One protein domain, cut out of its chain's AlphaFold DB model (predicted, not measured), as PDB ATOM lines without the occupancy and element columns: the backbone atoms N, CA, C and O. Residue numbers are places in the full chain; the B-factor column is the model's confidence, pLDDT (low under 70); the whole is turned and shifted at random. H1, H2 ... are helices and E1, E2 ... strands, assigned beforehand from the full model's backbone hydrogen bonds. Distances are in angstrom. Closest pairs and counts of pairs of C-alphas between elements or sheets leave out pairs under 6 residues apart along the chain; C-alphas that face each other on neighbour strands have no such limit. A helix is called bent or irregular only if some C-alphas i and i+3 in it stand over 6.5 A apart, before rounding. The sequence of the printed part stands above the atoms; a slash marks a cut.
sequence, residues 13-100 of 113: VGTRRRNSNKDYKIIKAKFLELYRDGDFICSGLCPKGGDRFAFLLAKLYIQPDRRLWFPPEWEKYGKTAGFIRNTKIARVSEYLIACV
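Overview. This is residues 13 to 100 of the 113 residues of an uncharacterized protein of viral metagenome (UniProt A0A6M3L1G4). A very small sheet of two parallel strands, E1 and E2, sits between two helices, with H2 over one face and residues 85 to 92 of the kinked helix H3 over the other. H1 packs on H2 at a steep angle, the strand E3 passes near H1 and the first residue of H2, and the early residues of H3 reach away to one end of the longest axis. The 88 printed residues hold three named helices and three named strands in the order H1, E1, H2, E2, H3, E3, and the class is mixed, helices and strands. The whole is compact, with a radius of gyration of the C-alphas of 12.5 A and spans of 36 by 28 by 19 A.

Along the chain. E1 is residues 40 to 43, 10.5 A long, with C-alpha 40 at (210.150, 134.576, 217.166). E2 is residues 67 to 69, 6.4 A. H2 is residues 50 to 61, 16.1 A. H3, residues 74 to 92, measures 20.7 A and is irregular: C-alphas 76 and 79 are 9.6 A apart, and it has a kink of 85 degrees near residue 81. H1 is residues 21 to 34, 20.2 A, beginning at C-alpha 21 (214.506, 135.229, 194.511). E3 is residues 95 to 99, 13.3 A, ending at C-alpha 99 (204.016, 131.359, 200.080).

Arrangement. E1 and E2 are parallel neighbours at 22 degrees; N 68 and O 41 are 2.9 A apart and N 43 and O 68 3.1 A, both within hydrogen-bond range. E1, H2 and E2 form a strand-helix-strand unit, two parallel neighbour strands with a helix between, and its crossover is right-handed. The closest C-alphas of E1 and H2 are those of Ser 43 and Asp 51, 5.6 A; those of E1 and H3 are Ser 43 and Ile 89, 6.3 A. H1 touches H2 with residues 24 to 28 alone, closest at the C-alphas of Tyr 24 and Phe 53, 6.0 A, at a steep tilt of 58 degrees, the same way. The closest C-alphas of H2 and E3 are those of Gly 50 and Cys 99, 5.4 A. E3 pairs with no named strand, but its residues 98 to 99 pair, parallel, with residues 13 to 14. H3 is apart from H1 and H2. In H2 every O i to N i+4 pair is within hydrogen-bond range; in H1 9 of 10 are, in H3 10 of 15.

Size, cuts and confidence. The C-alphas farthest apart, those of Glu 33 and Glu 75, are 36.8 A from each other. The printed part has no cut and no long link; the link from E1 to H2 is short and the others are tight. Mean pLDDT of the printed part is 97.1, and no printed residue is under 70.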
ATOM      1  N   VAL A  13     205.151 129.389 206.054       97.69
ATOM      2  CA  VAL A  13     204.888 128.129 205.346       97.69
ATOM      3  C   VAL A  13     204.811 128.380 203.847       97.69
ATOM      4  O   VAL A  13     204.537 129.488 203.389       97.69
ATOM      5  N   GLY A  14     205.002 127.350 203.028       94.06
ATOM      6  CA  GLY A  14     204.827 127.538 201.592       94.06
ATOM      7  C   GLY A  14     204.909 126.289 200.740       94.06
ATOM      8  O   GLY A  14     205.217 125.192 201.198       94.06
ATOM      9  N   THR A  15     204.617 126.467 199.455       92.69
ATOM     10  CA  THR A  15     204.897 125.450 198.442       92.69
ATOM     11  C   THR A  15     206.386 125.424 198.100       92.69
ATOM     12  O   THR A  15     207.042 126.462 198.046       92.69
ATOM     13  N   ARG A  16     206.907 124.240 197.769       93.19
ATOM     14  CA  ARG A  16     208.272 124.079 197.240       93.19
ATOM     15  C   ARG A  16     208.437 124.664 195.830       93.19
ATOM     16  O   ARG A  16     209.563 124.896 195.409       93.19
ATOM     17  N   ARG A  17     207.332 124.898 195.105       93.81
ATOM     18  CA  ARG A  17     207.330 125.403 193.716       93.81
ATOM     19  C   ARG A  17     207.627 126.900 193.606       93.81
ATOM     20  O   ARG A  17     208.108 127.351 192.576       93.81
ATOM     21  N   ARG A  18     207.345 127.670 194.658       94.94
ATOM     22  CA  ARG A  18     207.622 129.113 194.739       94.94
ATOM     23  C   ARG A  18     208.930 129.316 195.500       94.94
ATOM     24  O   ARG A  18     208.916 129.520 196.708       94.94
ATOM     25  N   ASN A  19     210.050 129.137 194.800       97.06
ATOM     26  CA  ASN A  19     211.404 129.108 195.371       97.06
ATOM     27  C   ASN A  19     212.361 130.118 194.699       97.06
ATOM     28  O   ASN A  19     213.579 129.982 194.801       97.06
ATOM     29  N   SER A  20     211.828 131.107 193.979       97.44
ATOM     30  CA  SER A  20     212.640 132.110 193.282       97.44
ATOM     31  C   SER A  20     213.100 133.237 194.217       97.44
ATOM     32  O   SER A  20     212.514 133.465 195.277       97.44
ATOM     33  N   ASN A  21     214.105 134.010 193.797       97.81
ATOM     34  CA  ASN A  21     214.506 135.229 194.511       97.81
ATOM     35  C   ASN A  21     213.363 136.262 194.579       97.81
ATOM     36  O   ASN A  21     213.215 136.977 195.567       97.81
ATOM     37  N   LYS A  22     212.508 136.317 193.549       97.88
ATOM     38  CA  LYS A  22     211.314 137.173 193.550       97.88
ATOM     39  C   LYS A  22     210.349 136.782 194.672       97.88
ATOM     40  O   LYS A  22     209.860 137.656 195.380       97.88
ATOM     41  N   ASP A  23     210.123 135.483 194.873       98.00
ATOM     42  CA  ASP A  23     209.290 134.983 195.974       98.00
ATOM     43  C   ASP A  23     209.897 135.330 197.334       98.00
ATOM     44  O   ASP A  23     209.187 135.799 198.222       98.00
ATOM     45  N   TYR A  24     211.215 135.160 197.475       98.38
ATOM     46  CA  TYR A  24     211.934 135.532 198.689       98.38
ATOM     47  C   TYR A  24     211.752 137.013 199.033       98.38
ATOM     48  O   TYR A  24     211.409 137.327 200.169       98.38
ATOM     49  N   LYS A  25     211.921 137.927 198.066       98.44
ATOM     50  CA  LYS A  25     211.757 139.374 198.288       98.44
ATOM     51  C   LYS A  25     210.359 139.733 198.795       98.44
ATOM     52  O   LYS A  25     210.240 140.536 199.714       98.44
ATOM     53  N   ILE A  26     209.316 139.105 198.246       98.06
ATOM     54  CA  ILE A  26     207.927 139.322 198.682       98.06
ATOM     55  C   ILE A  26     207.735 138.845 200.127       98.06
ATOM     56  O   ILE A  26     207.193 139.576 200.954       98.06
ATOM     57  N   ILE A  27     208.206 137.637 200.442       98.44
ATOM     58  CA  ILE A  27     208.109 137.079 201.799       98.44
ATOM     59  C   ILE A  27     208.919 137.914 202.792       98.44
ATOM     60  O   ILE A  27     208.430 138.195 203.880       98.44
ATOM     61  N   LYS A  28     210.117 138.365 202.408       98.69
ATOM     62  CA  LYS A  28     210.956 139.256 203.211       98.69
ATOM     63  C   LYS A  28     210.247 140.574 203.509       98.69
ATOM     64  O   LYS A  28     210.232 140.979 204.663       98.69
ATOM     65  N   ALA A  29     209.653 141.220 202.507       98.56
ATOM     66  CA  ALA A  29     208.918 142.467 202.710       98.56
ATOM     67  C   ALA A  29     207.787 142.278 203.736       98.56
ATOM     68  O   ALA A  29     207.739 142.995 204.731       98.56
ATOM     69  N   LYS A  30     206.962 141.234 203.570       98.50
ATOM     70  CA  LYS A  30     205.888 140.917 204.527       98.50
ATOM     71  C   LYS A  30     206.384 140.538 205.913       98.50
ATOM     72  O   LYS A  30     205.763 140.901 206.905       98.50
ATOM     73  N   PHE A  31     207.510 139.842 206.000       98.62
ATOM     74  CA  PHE A  31     208.139 139.551 207.278       98.62
ATOM     75  C   PHE A  31     208.573 140.836 207.994       98.62
ATOM     76  O   PHE A  31     208.243 141.005 209.160       98.62
ATOM     77  N   LEU A  32     209.251 141.756 207.302       98.31
ATOM     78  CA  LEU A  32     209.759 143.001 207.892       98.31
ATOM     79  C   LEU A  32     208.650 143.986 208.294       98.31
ATOM     80  O   LEU A  32     208.830 144.743 209.243       98.31
ATOM     81  N   GLU A  33     207.492 143.956 207.625       98.19
ATOM     82  CA  GLU A  33     206.307 144.711 208.062       98.19
ATOM     83  C   GLU A  33     205.873 144.296 209.483       98.19
ATOM     84  O   GLU A  33     205.588 145.149 210.328       98.19
ATOM     85  N   LEU A  34     205.873 142.986 209.760       97.44
ATOM     86  CA  LEU A  34     205.385 142.398 211.010       97.44
ATOM     87  C   LEU A  34     206.455 142.339 212.108       97.44
ATOM     88  O   LEU A  34     206.156 142.560 213.284       97.44
ATOM     89  N   TYR A  35     207.688 142.012 211.731       97.81
ATOM     90  CA  TYR A  35     208.782 141.700 212.641       97.81
ATOM     91  C   TYR A  35     209.229 142.911 213.464       97.81
ATOM     92  O   TYR A  35     209.355 144.032 212.962       97.81
ATOM     93  N   ARG A  36     209.491 142.676 214.748       96.69
ATOM     94  CA  ARG A  36     210.164 143.588 215.673       96.69
ATOM     95  C   ARG A  36     211.226 142.807 216.443       96.69
ATOM     96  O   ARG A  36     211.096 141.595 216.611       96.69
ATOM     97  N   ASP A  37     212.267 143.497 216.903       96.06
ATOM     98  CA  ASP A  37     213.322 142.840 217.673       96.06
ATOM     99  C   ASP A  37     212.746 142.134 218.912       96.06
ATOM    100  O   ASP A  37     211.813 142.625 219.552       96.06
ATOM    101  N   GLY A  38     213.252 140.933 219.186       95.94
ATOM    102  CA  GLY A  38     212.681 140.010 220.168       95.94
ATOM    103  C   GLY A  38     211.531 139.119 219.666       95.94
ATOM    104  O   GLY A  38     211.128 138.211 220.390       95.94
ATOM    105  N   ASP A  39     211.010 139.280 218.451       98.06
ATOM    106  CA  ASP A  39     210.021 138.330 217.922       98.06
ATOM    107  C   ASP A  39     210.645 136.967 217.565       98.06
ATOM    108  O   ASP A  39     211.839 136.841 217.278       98.06
ATOM    109  N   PHE A  40     209.802 135.938 217.553       98.69
ATOM    110  CA  PHE A  40     210.150 134.576 217.166       98.69
ATOM    111  C   PHE A  40     209.783 134.313 215.708       98.69
ATOM    112  O   PHE A  40     208.809 134.850 215.172       98.69
ATOM    113  N   ILE A  41     210.516 133.394 215.086       98.75
ATOM    114  CA  ILE A  41     210.167 132.835 213.779       98.75
ATOM    115  C   ILE A  41     209.935 131.336 213.899       98.75
ATOM    116  O   ILE A  41     210.664 130.649 214.618       98.75
ATOM    117  N   CYS A  42     208.955 130.809 213.165       98.62
ATOM    118  CA  CYS A  42     208.766 129.369 213.083       98.62
ATOM    119  C   CYS A  42     208.503 128.848 211.667       98.62
ATOM    120  O   CYS A  42     207.919 129.529 210.820       98.62
ATOM    121  N   SER A  43     208.989 127.638 211.371       98.44
ATOM    122  CA  SER A  43     208.797 127.013 210.056       98.44
ATOM    123  C   SER A  43     209.124 125.517 210.037       98.44
ATOM    124  O   SER A  43     209.507 124.920 211.040       98.44
ATOM    125  N   GLY A  44     208.968 124.906 208.863       97.50
ATOM    126  CA  GLY A  44     209.068 123.475 208.637       97.50
ATOM    127  C   GLY A  44     210.425 122.935 208.181       97.50
ATOM    128  O   GLY A  44     210.477 121.769 207.788       97.50
ATOM    129  N   LEU A  45     211.469 123.776 208.132       95.31
ATOM    130  CA  LEU A  45     212.834 123.453 207.670       95.31
ATOM    131  C   LEU A  45     212.931 122.739 206.305       95.31
ATOM    132  O   LEU A  45     213.871 121.994 206.035       95.31
ATOM    133  N   CYS A  46     211.984 122.959 205.390       96.25
ATOM    134  CA  CYS A  46     212.135 122.444 204.032       96.25
ATOM    135  C   CYS A  46     213.213 123.246 203.272       96.25
ATOM    136  O   CYS A  46     213.139 124.474 203.245       96.25
ATOM    137  N   PRO A  47     214.156 122.597 202.559       95.88
ATOM    138  CA  PRO A  47     215.229 123.290 201.834       95.88
ATOM    139  C   PRO A  47     214.751 124.059 200.590       95.88
ATOM    140  O   PRO A  47     215.564 124.626 199.864       95.88
ATOM    141  N   LYS A  48     213.441 124.081 200.305       96.69
ATOM    142  CA  LYS A  48     212.838 124.789 199.167       96.69
ATOM    143  C   LYS A  48     211.582 125.548 199.594       96.69
ATOM    144  O   LYS A  48     210.805 125.068 200.417       96.69
ATOM    145  N   GLY A  49     211.333 126.678 198.939       96.50
ATOM    146  CA  GLY A  49     210.103 127.455 199.075       96.50
ATOM    147  C   GLY A  49     210.028 128.278 200.359       96.50
ATOM    148  O   GLY A  49     211.051 128.715 200.879       96.50
ATOM    149  N   GLY A  50     208.808 128.475 200.871       97.06
ATOM    150  CA  GLY A  50     208.548 129.305 202.058       97.06
ATOM    151  C   GLY A  50     209.408 128.940 203.270       97.06
ATOM    152  O   GLY A  50     209.994 129.827 203.883       97.06
ATOM    153  N   ASP A  51     209.568 127.645 203.558       97.62
ATOM    154  CA  ASP A  51     210.344 127.213 204.726       97.62
ATOM    155  C   ASP A  51     211.844 127.542 204.589       97.62
ATOM    156  O   ASP A  51     212.492 127.939 205.558       97.62
ATOM    157  N   ARG A  52     212.393 127.465 203.368       98.25
ATOM    158  CA  ARG A  52     213.773 127.886 203.079       98.25
ATOM    159  C   ARG A  52     213.938 129.381 203.320       98.25
ATOM    160  O   ARG A  52     214.944 129.812 203.873       98.25
ATOM    161  N   PHE A  53     212.961 130.181 202.898       98.56
ATOM    162  CA  PHE A  53     212.991 131.628 203.103       98.56
ATOM    163  C   PHE A  53     212.934 131.988 204.585       98.56
ATOM    164  O   PHE A  53     213.682 132.860 205.012       98.56
ATOM    165  N   ALA A  54     212.128 131.269 205.372       98.50
ATOM    166  CA  ALA A  54     212.086 131.415 206.823       98.50
ATOM    167  C   ALA A  54     213.458 131.180 207.456       98.50
ATOM    168  O   ALA A  54     213.924 131.993 208.245       98.50
ATOM    169  N   PHE A  55     214.146 130.112 207.051       98.56
ATOM    170  CA  PHE A  55     215.495 129.819 207.529       98.56
ATOM    171  C   PHE A  55     216.501 130.930 207.189       98.56
ATOM    172  O   PHE A  55     217.296 131.329 208.040       98.56
ATOM    173  N   LEU A  56     216.453 131.474 205.967       98.62
ATOM    174  CA  LEU A  56     217.319 132.587 205.564       98.62
ATOM    175  C   LEU A  56     217.028 133.865 206.362       98.62
ATOM    176  O   LEU A  56     217.957 134.523 206.815       98.62
ATOM    177  N   LEU A  57     215.752 134.205 206.565       98.69
ATOM    178  CA  LEU A  57     215.357 135.351 207.390       98.69
ATOM    179  C   LEU A  57     215.784 135.159 208.846       98.69
ATOM    180  O   LEU A  57     216.313 136.086 209.449       98.69
ATOM    181  N   ALA A  58     215.640 133.946 209.381       98.50
ATOM    182  CA  ALA A  58     216.065 133.615 210.731       98.50
ATOM    183  C   ALA A  58     217.565 133.847 210.935       98.50
ATOM    184  O   ALA A  58     217.959 134.399 211.956       98.50
ATOM    185  N   LYS A  59     218.403 133.471 209.959       98.44
ATOM    186  CA  LYS A  59     219.850 133.726 210.020       98.44
ATOM    187  C   LYS A  59     220.201 135.212 210.058       98.44
ATOM    188  O   LYS A  59     221.183 135.565 210.694       98.44
ATOM    189  N   LEU A  60     219.432 136.040 209.354       98.31
ATOM    190  CA  LEU A  60     219.724 137.464 209.191       98.31
ATOM    191  C   LEU A  60     219.173 138.328 210.328       98.31
ATOM    192  O   LEU A  60     219.786 139.332 210.661       98.31
ATOM    193  N   TYR A  61     218.012 137.966 210.876       98.06
ATOM    194  CA  TYR A  61     217.244 138.857 211.750       98.06
ATOM    195  C   TYR A  61     216.933 138.265 213.124       98.06
ATOM    196  O   TYR A  61     216.575 139.009 214.022       98.06
ATOM    197  N   ILE A  62     217.024 136.945 213.315       98.19
ATOM    198  CA  ILE A  62     216.484 136.293 214.517       98.19
ATOM    199  C   ILE A  62     217.595 135.628 215.315       98.19
ATOM    200  O   ILE A  62     218.381 134.855 214.767       98.19
ATOM    201  N   GLN A  63     217.628 135.863 216.624       97.50
ATOM    202  CA  GLN A  63     218.558 135.187 217.530       97.50
ATOM    203  C   GLN A  63     218.304 133.665 217.544       97.50
ATOM    204  O   GLN A  63     217.158 133.246 217.368       97.50
ATOM    205  N   PRO A  64     219.333 132.805 217.680       97.75
ATOM    206  CA  PRO A  64     219.175 131.349 217.583       97.75
ATOM    207  C   PRO A  64     218.118 130.731 218.510       97.75
ATOM    208  O   PRO A  64     217.390 129.844 218.072       97.75
ATOM    209  N   ASP A  65     218.001 131.229 219.738       97.62
ATOM    210  CA  ASP A  65     217.038 130.813 220.769       97.62
ATOM    211  C   ASP A  65     215.581 131.182 220.432       97.62
ATOM    212  O   ASP A  65     214.643 130.621 220.995       97.62
ATOM    213  N   ARG A  66     215.375 132.075 219.457       97.94
ATOM    214  CA  ARG A  66     214.052 132.532 218.998       97.94
ATOM    215  C   ARG A  66     213.586 131.877 217.698       97.94
ATOM    216  O   ARG A  66     212.685 132.374 217.014       97.94
ATOM    217  N   ARG A  67     214.202 130.754 217.326       98.19
ATOM    218  CA  ARG A  67     213.914 130.010 216.092       98.19
ATOM    219  C   ARG A  67     213.235 128.686 216.426       98.19
ATOM    220  O   ARG A  67     213.862 127.777 216.958       98.19
ATOM    221  N   LEU A  68     211.960 128.558 216.071       98.38
ATOM    222  CA  LEU A  68     211.162 127.366 216.349       98.38
ATOM    223  C   LEU A  68     211.010 126.519 215.084       98.38
ATOM    224  O   LEU A  68     210.357 126.908 214.112       98.38
ATOM    225  N   TRP A  69     211.597 125.328 215.094       98.38
ATOM    226  CA  TRP A  69     211.602 124.457 213.928       98.38
ATOM    227  C   TRP A  69     210.717 123.238 214.122       98.38
ATOM    228  O   TRP A  69     210.828 122.508 215.099       98.38
ATOM    229  N   PHE A  70     209.872 122.990 213.127       97.75
ATOM    230  CA  PHE A  70     208.988 121.837 213.072       97.75
ATOM    231  C   PHE A  70     209.391 120.971 211.874       97.75
ATOM    232  O   PHE A  70     208.761 121.052 210.820       97.75
ATOM    233  N   PRO A  71     210.468 120.176 211.950       96.50
ATOM    234  CA  PRO A  71     210.791 119.262 210.867       96.50
ATOM    235  C   PRO A  71     209.651 118.236 210.683       96.50
ATOM    236  O   PRO A  71     209.039 117.794 211.656       96.50
ATOM    237  N   PRO A  72     209.296 117.879 209.439       96.38
ATOM    238  CA  PRO A  72     208.302 116.842 209.177       96.38
ATOM    239  C   PRO A  72     208.835 115.445 209.532       96.38
ATOM    240  O   PRO A  72     209.880 115.029 209.041       96.38
ATOM    241  N   GLU A  73     208.058 114.687 210.301       96.62
ATOM    242  CA  GLU A  73     208.320 113.279 210.636       96.62
ATOM    243  C   GLU A  73     207.887 112.359 209.471       96.62
ATOM    244  O   GLU A  73     206.833 111.719 209.514       96.62
ATOM    245  N   TRP A  74     208.655 112.358 208.371       95.44
ATOM    246  CA  TRP A  74     208.298 111.631 207.139       95.44
ATOM    247  C   TRP A  74     208.209 110.116 207.323       95.44
ATOM    248  O   TRP A  74     207.300 109.515 206.762       95.44
ATOM    249  N   GLU A  75     209.107 109.515 208.102       97.44
ATOM    250  CA  GLU A  75     209.125 108.064 208.345       97.44
ATOM    251  C   GLU A  75     207.841 107.590 209.031       97.44
ATOM    252  O   GLU A  75     207.283 106.558 208.679       97.44
ATOM    253  N   LYS A  76     207.313 108.404 209.952       97.69
ATOM    254  CA  LYS A  76     206.129 108.066 210.744       97.69
ATOM    255  C   LYS A  76     204.811 108.302 210.009       97.69
ATOM    256  O   LYS A  76     203.882 107.513 210.141       97.69
ATOM    257  N   TYR A  77     204.694 109.405 209.267       96.56
ATOM    258  CA  TYR A  77     203.403 109.832 208.699       96.56
ATOM    259  C   TYR A  77     203.387 109.913 207.165       96.56
ATOM    260  O   TYR A  77     202.370 110.261 206.558       96.56
ATOM    261  N   GLY A  78     204.508 109.642 206.497       96.44
ATOM    262  CA  GLY A  78     204.626 109.763 205.048       96.44
ATOM    263  C   GLY A  78     204.152 111.130 204.548       96.44
ATOM    264  O   GLY A  78     204.424 112.177 205.138       96.44
ATOM    265  N   LYS A  79     203.369 111.147 203.462       91.44
ATOM    266  CA  LYS A  79     202.896 112.390 202.821       91.44
ATOM    267  C   LYS A  79     202.090 113.310 203.755       91.44
ATOM    268  O   LYS A  79     202.019 114.511 203.485       91.44
ATOM    269  N   THR A  80     201.484 112.795 204.830       94.50
ATOM    270  CA  THR A  80     200.701 113.619 205.766       94.50
ATOM    271  C   THR A  80     201.574 114.399 206.751       94.50
ATOM    272  O   THR A  80     201.116 115.433 207.243       94.50
ATOM    273  N   ALA A  81     202.844 114.015 206.942       95.69
ATOM    274  CA  ALA A  81     203.796 114.698 207.826       95.69
ATOM    275  C   ALA A  81     203.885 116.205 207.538       95.69
ATOM    276  O   ALA A  81     203.853 117.030 208.450       95.69
ATOM    277  N   GLY A  82     203.914 116.586 206.255       93.00
ATOM    278  CA  GLY A  82     203.941 117.992 205.846       93.00
ATOM    279  C   GLY A  82     202.697 118.782 206.273       93.00
ATOM    280  O   GLY A  82     202.815 119.954 206.632       93.00
ATOM    281  N   PHE A  83     201.517 118.151 206.270       93.12
ATOM    282  CA  PHE A  83     200.276 118.773 206.739       93.12
ATOM    283  C   PHE A  83     200.243 118.870 208.262       93.12
ATOM    284  O   PHE A  83     199.974 119.949 208.773       93.12
ATOM    285  N   ILE A  84     200.582 117.789 208.971       95.19
ATOM    286  CA  ILE A  84     200.648 117.755 210.442       95.19
ATOM    287  C   ILE A  84     201.564 118.868 210.954       95.19
ATOM    288  O   ILE A  84     201.186 119.674 211.802       95.19
ATOM    289  N   ARG A  85     202.752 118.967 210.367       96.44
ATOM    290  CA  ARG A  85     203.704 120.039 210.627       96.44
ATOM    291  C   ARG A  85     203.130 121.428 210.350       96.44
ATOM    292  O   ARG A  85     203.274 122.315 211.182       96.44
ATOM    293  N   ASN A  86     202.496 121.638 209.194       95.50
ATOM    294  CA  ASN A  86     201.891 122.937 208.875       95.50
ATOM    295  C   ASN A  86     200.798 123.314 209.879       95.50
ATOM    296  O   ASN A  86     200.680 124.486 210.218       95.50
ATOM    297  N   THR A  87     200.039 122.338 210.381       96.56
ATOM    298  CA  THR A  87     199.066 122.545 211.456       96.56
ATOM    299  C   THR A  87     199.754 122.971 212.752       96.56
ATOM    300  O   THR A  87     199.289 123.915 213.381       96.56
ATOM    301  N   LYS A  88     200.871 122.333 213.139       97.88
ATOM    302  CA  LYS A  88     201.668 122.751 214.309       97.88
ATOM    303  C   LYS A  88     202.139 124.204 214.159       97.88
ATOM    304  O   LYS A  88     201.863 125.009 215.037       97.88
ATOM    305  N   ILE A  89     202.743 124.550 213.016       98.38
ATOM    306  CA  ILE A  89     203.201 125.917 212.704       98.38
ATOM    307  C   ILE A  89     202.044 126.917 212.807       98.38
ATOM    308  O   ILE A  89     202.161 127.912 213.512       98.38
ATOM    309  N   ALA A  90     200.913 126.644 212.153       97.94
ATOM    310  CA  ALA A  90     199.762 127.542 212.168       97.94
ATOM    311  C   ALA A  90     199.179 127.739 213.576       97.94
ATOM    312  O   ALA A  90     198.775 128.845 213.899       97.94
ATOM    313  N   ARG A  91     199.158 126.694 214.414       98.06
ATOM    314  CA  ARG A  91     198.638 126.768 215.789       98.06
ATOM    315  C   ARG A  91     199.497 127.615 216.722       98.06
ATOM    316  O   ARG A  91     198.946 128.262 217.598       98.06
ATOM    317  N   VAL A  92     200.820 127.573 216.571       97.88
ATOM    318  CA  VAL A  92     201.737 128.329 217.447       97.88
ATOM    319  C   VAL A  92     201.996 129.751 216.957       97.88
ATOM    320  O   VAL A  92     202.588 130.544 217.678       97.88
ATOM    321  N   SER A  93     201.630 130.060 215.714       98.06
ATOM    322  CA  SER A  93     201.899 131.362 215.111       98.06
ATOM    323  C   SER A  93     200.800 132.352 215.450       98.06
ATOM    324  O   SER A  93     199.625 132.054 215.265       98.06
ATOM    325  N   GLU A  94     201.189 133.562 215.831       97.94
ATOM    326  CA  GLU A  94     200.264 134.693 215.899       97.94
ATOM    327  C   GLU A  94     200.011 135.259 214.495       97.94
ATOM    328  O   GLU A  94     198.881 135.564 214.125       97.94
ATOM    329  N   TYR A  95     201.061 135.306 213.669       98.31
ATOM    330  CA  TYR A  95     200.970 135.683 212.259       98.31
ATOM    331  C   TYR A  95     201.501 134.562 211.379       98.31
ATOM    332  O   TYR A  95     202.586 134.037 211.621       98.31
ATOM    333  N   LEU A  96     200.767 134.230 210.317       98.38
ATOM    334  CA  LEU A  96     201.157 133.195 209.367       98.38
ATOM    335  C   LEU A  96     201.339 133.781 207.963       98.38
ATOM    336  O   LEU A  96     200.380 134.202 207.321       98.38
ATOM    337  N   ILE A  97     202.568 133.741 207.452       98.19
ATOM    338  CA  ILE A  97     202.892 134.122 206.076       98.19
ATOM    339  C   ILE A  97     202.919 132.858 205.211       98.19
ATOM    340  O   ILE A  97     203.729 131.952 205.419       98.19
ATOM    341  N   ALA A  98     202.048 132.799 204.203       96.69
ATOM    342  CA  ALA A  98     201.941 131.653 203.305       96.69
ATOM    343  C   ALA A  98     202.454 131.974 201.888       96.69
ATOM    344  O   ALA A  98     201.846 132.741 201.144       96.69
ATOM    345  N   CYS A  99     203.533 131.312 201.463       95.50
ATOM    346  CA  CYS A  99     204.016 131.359 200.080       95.50
ATOM    347  C   CYS A  99     203.244 130.345 199.217       95.50
ATOM    348  O   CYS A  99     203.596 129.161 199.137       95.50
ATOM    349  N   VAL A 100     202.143 130.792 198.608       91.69
ATOM    350  CA  VAL A 100     201.198 129.931 197.882       91.69
ATOM    351  C   VAL A 100     201.468 129.940 196.370       91.69
ATOM    352  O   VAL A 100     201.749 130.968 195.754       91.69
TER     353      VAL A 100